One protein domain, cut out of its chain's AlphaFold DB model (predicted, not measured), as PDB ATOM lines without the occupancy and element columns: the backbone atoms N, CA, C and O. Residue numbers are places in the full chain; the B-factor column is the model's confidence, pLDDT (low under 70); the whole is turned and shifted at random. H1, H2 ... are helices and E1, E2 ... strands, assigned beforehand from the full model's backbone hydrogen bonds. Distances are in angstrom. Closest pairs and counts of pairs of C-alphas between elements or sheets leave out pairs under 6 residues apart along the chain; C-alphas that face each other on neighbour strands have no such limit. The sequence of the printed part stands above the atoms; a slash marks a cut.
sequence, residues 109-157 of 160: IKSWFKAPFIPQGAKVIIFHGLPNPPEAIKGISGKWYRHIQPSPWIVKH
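AT A GLANCE: This is residues 109 to 157 of the 160 residues of the protein "PMID: 11481431" of thiotrophic endosymbiont of Bathymodiolus puteoserpentis (Logatchev) (UniProt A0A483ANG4). Little regular structure: a looping chain with two short helices, H2 and H3, packed together, H1 and E1 toward opposite ends of the long axis, and residues 119 to 124 sticking out. The printed part has 49 residues, with three named helices and one named strand in the order H1, E1, H2, H3; it is mostly helix, though named elements hold only 18 residues. It is compact, radius of gyration of the C-alphas 10.7 A, spanning 29 by 21 by 16 A.

HOW THE PARTS SIT: H1, residues 109 to 112, is apart from E1, residues 124 to 126, which pairs with no named strand. H2, residues 133 to 138, touches H3, residues 152 to 156; their closest C-alphas, of Ile 137 and Pro 152, are 5.1 A apart. H1 and E1 are each apart from H2 and H3. Of O i to N i+4 pairs, H2 has 1 of 2 within hydrogen-bond range and H3 0 of 1, with 2 of 2 O i to N i+3 pairs; H1 is too short for an i+4 pair.

IN THESE COORDINATES: H1 begins at C-alpha 109 (160.320, 224.108, 211.908) and measures 5.7 A, E1 6.4 A, H2 8.9 A and H3 7.8 A, ending at C-alpha 156 (175.598, 207.658, 197.478).

THE WHOLE: The C-alphas of Gly 121 and Trp 144, farthest apart, are 30.7 A apart. The printed part has no cut; links H1 to E1 and H2 to H3 are long. No printed residue is under 70 in pLDDT.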
ATOM      1  N   ILE A 109     161.207 223.839 213.059       87.94
ATOM      2  CA  ILE A 109     160.320 224.108 211.908       87.94
ATOM      3  C   ILE A 109     161.037 223.922 210.562       87.94
ATOM      4  O   ILE A 109     160.446 223.419 209.611       87.94
ATOM      5  N   LYS A 110     162.327 224.268 210.458       91.81
ATOM      6  CA  LYS A 110     163.063 224.134 209.191       91.81
ATOM      7  C   LYS A 110     163.153 222.680 208.736       91.81
ATOM      8  O   LYS A 110     163.234 222.455 207.534       91.81
ATOM      9  N   SER A 111     163.119 221.708 209.652       91.25
ATOM     10  CA  SER A 111     163.201 220.292 209.287       91.25
ATOM     11  C   SER A 111     161.955 219.778 208.568       91.25
ATOM     12  O   SER A 111     162.009 218.683 208.022       91.25
ATOM     13  N   TRP A 112     160.860 220.547 208.537       90.38
ATOM     14  CA  TRP A 112     159.658 220.247 207.752       90.38
ATOM     15  C   TRP A 112     159.787 220.646 206.285       90.38
ATOM     16  O   TRP A 112     159.096 220.087 205.446       90.38
ATOM     17  N   PHE A 113     160.694 221.566 205.955       92.88
ATOM     18  CA  PHE A 113     160.839 222.101 204.596       92.88
ATOM     19  C   PHE A 113     162.229 221.871 203.999       92.88
ATOM     20  O   PHE A 113     162.422 222.035 202.798       92.88
ATOM     21  N   LYS A 114     163.220 221.529 204.829       93.12
ATOM     22  CA  LYS A 114     164.609 221.334 204.415       93.12
ATOM     23  C   LYS A 114     165.087 219.935 204.777       93.12
ATOM     24  O   LYS A 114     164.930 219.492 205.916       93.12
ATOM     25  N   ALA A 115     165.711 219.279 203.804       93.75
ATOM     26  CA  ALA A 115     166.418 218.022 203.999       93.75
ATOM     27  C   ALA A 115     167.688 218.213 204.841       93.75
ATOM     28  O   ALA A 115     168.324 219.272 204.763       93.75
ATOM     29  N   PRO A 116     168.079 217.204 205.639       95.62
ATOM     30  CA  PRO A 116     169.438 217.103 206.145       95.62
ATOM     31  C   PRO A 116     170.457 217.159 205.006       95.62
ATOM     32  O   PRO A 116     170.206 216.659 203.909       95.62
ATOM     33  N   PHE A 117     171.611 217.763 205.266       95.56
ATOM     34  CA  PHE A 117     172.664 217.987 204.275       95.56
ATOM     35  C   PHE A 117     174.033 217.611 204.843       95.56
ATOM     36  O   PHE A 117     174.184 217.497 206.058       95.56
ATOM     37  N   ILE A 118     175.025 217.444 203.967       97.19
ATOM     38  CA  ILE A 118     176.422 217.209 204.351       97.19
ATOM     39  C   ILE A 118     177.058 218.564 204.707       97.19
ATOM     40  O   ILE A 118     177.147 219.428 203.829       97.19
ATOM     41  N   PRO A 119     177.478 218.802 205.964       95.94
ATOM     42  CA  PRO A 119     178.123 220.052 206.347       95.94
ATOM     43  C   PRO A 119     179.466 220.241 205.639       95.94
ATOM     44  O   PRO A 119     180.162 219.277 205.326       95.94
ATOM     45  N   GLN A 120     179.864 221.494 205.425       96.44
ATOM     46  CA  GLN A 120     181.161 221.799 204.825       96.44
ATOM     47  C   GLN A 120     182.309 221.243 205.681       96.44
ATOM     48  O   GLN A 120     182.344 221.452 206.893       96.44
ATOM     49  N   GLY A 121     183.259 220.565 205.032       96.62
ATOM     50  CA  GLY A 121     184.421 219.964 205.690       96.62
ATOM     51  C   GLY A 121     184.154 218.611 206.356       96.62
ATOM     52  O   GLY A 121     185.092 218.036 206.908       96.62
ATOM     53  N   ALA A 122     182.921 218.097 206.284       97.50
ATOM     54  CA  ALA A 122     182.580 216.765 206.764       97.50
ATOM     55  C   ALA A 122     183.362 215.696 206.002       97.50
ATOM     56  O   ALA A 122     183.416 215.714 204.775       97.50
ATOM     57  N   LYS A 123     183.933 214.753 206.752       98.00
ATOM     58  CA  LYS A 123     184.631 213.580 206.216       98.00
ATOM     59  C   LYS A 123     183.912 212.296 206.584       98.00
ATOM     60  O   LYS A 123     183.700 211.443 205.730       98.00
ATOM     61  N   VAL A 124     183.475 212.204 207.838       97.88
ATOM     62  CA  VAL A 124     182.679 211.097 208.367       97.88
ATOM     63  C   VAL A 124     181.495 211.669 209.138       97.88
ATOM     64  O   VAL A 124     181.672 212.472 210.044       97.88
ATOM     65  N   ILE A 125     180.276 211.271 208.793       97.19
ATOM     66  CA  ILE A 125     179.065 211.670 209.516       97.19
ATOM     67  C   ILE A 125     178.703 210.569 210.509       97.19
ATOM     68  O   ILE A 125     178.554 209.416 210.115       97.19
ATOM     69  N   ILE A 126     178.528 210.932 211.781       95.88
ATOM     70  CA  ILE A 126     178.233 209.982 212.864       95.88
ATOM     71  C   ILE A 126     176.717 209.907 213.110       95.88
ATOM     72  O   ILE A 126     176.095 210.930 213.437       95.88
ATOM     73  N   PHE A 127     176.127 208.708 213.021       94.25
ATOM     74  CA  PHE A 127     174.716 208.443 213.337       94.25
ATOM     75  C   PHE A 127     174.556 207.801 214.718       94.25
ATOM     76  O   PHE A 127     174.090 206.680 214.847       94.25
ATOM     77  N   HIS A 128     174.861 208.538 215.791       86.94
ATOM     78  CA  HIS A 128     174.666 207.990 217.137       86.94
ATOM     79  C   HIS A 128     173.164 207.843 217.494       86.94
ATOM     80  O   HIS A 128     172.415 208.829 217.621       86.94
ATOM     81  N   GLY A 129     172.725 206.609 217.738       86.56
ATOM     82  CA  GLY A 129     171.331 206.290 218.064       86.56
ATOM     83  C   GLY A 129     170.383 206.528 216.884       86.56
ATOM     84  O   GLY A 129     170.750 206.331 215.736       86.56
ATOM     85  N   LEU A 130     169.145 206.957 217.160       88.38
ATOM     86  CA  LEU A 130     168.156 207.192 216.102       88.38
ATOM     87  C   LEU A 130     168.195 208.639 215.563       88.38
ATOM     88  O   LEU A 130     168.337 209.590 216.354       88.38
ATOM     89  N   PRO A 131     167.992 208.833 214.248       92.62
ATOM     90  CA  PRO A 131     167.815 207.788 213.230       92.62
ATOM     91  C   PRO A 131     169.141 207.155 212.794       92.62
ATOM     92  O   PRO A 131     170.167 207.837 212.802       92.62
ATOM     93  N   ASN A 132     169.097 205.897 212.352       93.00
ATOM     94  CA  ASN A 132     170.218 205.248 211.659       93.00
ATOM     95  C   ASN A 132     170.230 205.610 210.148       93.00
ATOM     96  O   ASN A 132     169.285 206.251 209.667       93.00
ATOM     97  N   PRO A 133     171.268 205.242 209.365       93.56
ATOM     98  CA  PRO A 133     171.330 205.617 207.950       93.56
ATOM     99  C   PRO A 133     170.126 205.130 207.106       93.56
ATOM    100  O   PRO A 133     169.536 205.967 206.413       93.56
ATOM    101  N   PRO A 134     169.670 203.857 207.188       92.75
ATOM    102  CA  PRO A 134     168.468 203.393 206.475       92.75
ATOM    103  C   PRO A 134     167.182 204.168 206.803       92.75
ATOM    104  O   PRO A 134     166.365 204.433 205.918       92.75
ATOM    105  N   GLU A 135     166.986 204.551 208.065       94.00
ATOM    106  CA  GLU A 135     165.847 205.364 208.503       94.00
ATOM    107  C   GLU A 135     165.946 206.802 207.983       94.00
ATOM    108  O   GLU A 135     164.973 207.342 207.448       94.00
ATOM    109  N   ALA A 136     167.130 207.410 208.080       94.62
ATOM    110  CA  ALA A 136     167.380 208.773 207.625       94.62
ATOM    111  C   ALA A 136     167.173 208.933 206.109       94.62
ATOM    112  O   ALA A 136     166.640 209.956 205.667       94.62
ATOM    113  N   ILE A 137     167.512 207.909 205.316       94.62
ATOM    114  CA  ILE A 137     167.203 207.855 203.877       94.62
ATOM    115  C   ILE A 137     165.697 208.031 203.643       94.62
ATOM    116  O   ILE A 137     165.301 208.785 202.757       94.62
ATOM    117  N   LYS A 138     164.862 207.392 204.471       94.75
ATOM    118  CA  LYS A 138     163.392 207.412 204.374       94.75
ATOM    119  C   LYS A 138     162.741 208.609 205.079       94.75
ATOM    120  O   LYS A 138     161.527 208.765 205.002       94.75
ATOM    121  N   GLY A 139     163.516 209.443 205.775       93.19
ATOM    122  CA  GLY A 139     162.986 210.544 206.588       93.19
ATOM    123  C   GLY A 139     162.381 210.090 207.924       93.19
ATOM    124  O   GLY A 139     161.664 210.843 208.578       93.19
ATOM    125  N   ILE A 140     162.668 208.863 208.359       93.75
ATOM    126  CA  ILE A 140     162.212 208.340 209.646       93.75
ATOM    127  C   ILE A 140     163.185 208.841 210.711       93.75
ATOM    128  O   ILE A 140     164.377 208.581 210.632       93.75
ATOM    129  N   SER A 141     162.699 209.590 211.701       88.94
ATOM    130  CA  SER A 141     163.546 210.197 212.742       88.94
ATOM    131  C   SER A 141     163.767 209.313 213.975       88.94
ATOM    132  O   SER A 141     164.557 209.670 214.852       88.94
ATOM    133  N   GLY A 142     162.986 208.236 214.102       85.25
ATOM    134  CA  GLY A 142     162.907 207.393 215.296       85.25
ATOM    135  C   GLY A 142     162.262 208.058 216.521       85.25
ATOM    136  O   GLY A 142     162.200 207.446 217.585       85.25
ATOM    137  N   LYS A 143     161.782 209.309 216.422       84.38
ATOM    138  CA  LYS A 143     161.117 210.017 217.527       84.38
ATOM    139  C   LYS A 143     159.876 210.760 217.048       84.38
ATOM    140  O   LYS A 143     159.984 211.660 216.223       84.38
ATOM    141  N   TRP A 144     158.725 210.467 217.654       82.00
ATOM    142  CA  TRP A 144     157.427 211.041 217.263       82.00
ATOM    143  C   TRP A 144     157.401 212.581 217.252       82.00
ATOM    144  O   TRP A 144     156.745 213.183 216.412       82.00
ATOM    145  N   TYR A 145     158.153 213.229 218.147       82.19
ATOM    146  CA  TYR A 145     158.208 214.691 218.268       82.19
ATOM    147  C   TYR A 145     159.237 215.364 217.348       82.19
ATOM    148  O   TYR A 145     159.388 216.588 217.376       82.19
ATOM    149  N   ARG A 146     160.016 214.595 216.580       83.75
ATOM    150  CA  ARG A 146     161.085 215.126 215.731       83.75
ATOM    151  C   ARG A 146     160.802 214.772 214.282       83.75
ATOM    152  O   ARG A 146     160.856 213.611 213.913       83.75
ATOM    153  N   HIS A 147     160.578 215.777 213.449       89.31
ATOM    154  CA  HIS A 147     160.467 215.590 212.005       89.31
ATOM    155  C   HIS A 147     161.844 215.707 211.339       89.31
ATOM    156  O   HIS A 147     162.637 216.575 211.725       89.31
ATOM    157  N   ILE A 148     162.122 214.880 210.330       93.12
ATOM    158  CA  ILE A 148     163.219 215.079 209.376       93.12
ATOM    159  C   ILE A 148     162.701 214.785 207.965       93.12
ATOM    160  O   ILE A 148     161.926 213.858 207.769       93.12
ATOM    161  N   GLN A 149     163.133 215.567 206.983       95.62
ATOM    162  CA  GLN A 149     162.904 215.237 205.577       95.62
ATOM    163  C   GLN A 149     163.825 214.073 205.136       95.62
ATOM    164  O   GLN A 149     164.907 213.907 205.719       95.62
ATOM    165  N   PRO A 150     163.442 213.284 204.114       95.75
ATOM    166  CA  PRO A 150     164.285 212.234 203.543       95.75
ATOM    167  C   PRO A 150     165.676 212.735 203.139       95.75
ATOM    168  O   PRO A 150     165.826 213.840 202.611       95.75
ATOM    169  N   SER A 151     166.699 211.911 203.373       94.69
ATOM    170  CA  SER A 151     168.107 212.226 203.087       94.69
ATOM    171  C   SER A 151     168.683 211.299 202.007       94.69
ATOM    172  O   SER A 151     169.548 210.474 202.298       94.69
ATOM    173  N   PRO A 152     168.237 211.406 200.739       91.19
ATOM    174  CA  PRO A 152     168.610 210.461 199.682       91.19
ATOM    175  C   PRO A 152     170.100 210.502 199.320       91.19
ATOM    176  O   PRO A 152     170.619 209.555 198.738       91.19
ATOM    177  N   TRP A 153     170.818 211.574 199.676       94.12
ATOM    178  CA  TRP A 153     172.261 211.656 199.458       94.12
ATOM    179  C   TRP A 153     173.035 210.571 200.216       94.12
ATOM    180  O   TRP A 153     174.090 210.170 199.738       94.12
ATOM    181  N   ILE A 154     172.506 210.045 201.330       93.81
ATOM    182  CA  ILE A 154     173.151 208.979 202.115       93.81
ATOM    183  C   ILE A 154     173.383 207.732 201.249       93.81
ATOM    184  O   ILE A 154     174.441 207.123 201.343       93.81
ATOM    185  N   VAL A 155     172.466 207.414 200.326       92.38
ATOM    186  CA  VAL A 155     172.568 206.259 199.410       92.38
ATOM    187  C   VAL A 155     173.832 206.309 198.541       92.38
ATOM    188  O   VAL A 155     174.356 205.277 198.133       92.38
ATOM    189  N   LYS A 156     174.360 207.506 198.260       92.31
ATOM    190  CA  LYS A 156     175.598 207.658 197.478       92.31
ATOM    191  C   LYS A 156     176.844 207.215 198.252       92.31
ATOM    192  O   LYS A 156     177.852 206.903 197.626       92.31
ATOM    193  N   HIS A 157     176.764 207.202 199.580       91.44
ATOM    194  CA  HIS A 157     177.892 207.014 200.495       91.44
ATOM    195  C   HIS A 157     177.764 205.764 201.376       91.44
ATOM    196  O   HIS A 157     178.759 205.302 201.924       91.44
TER     197      HIS A 157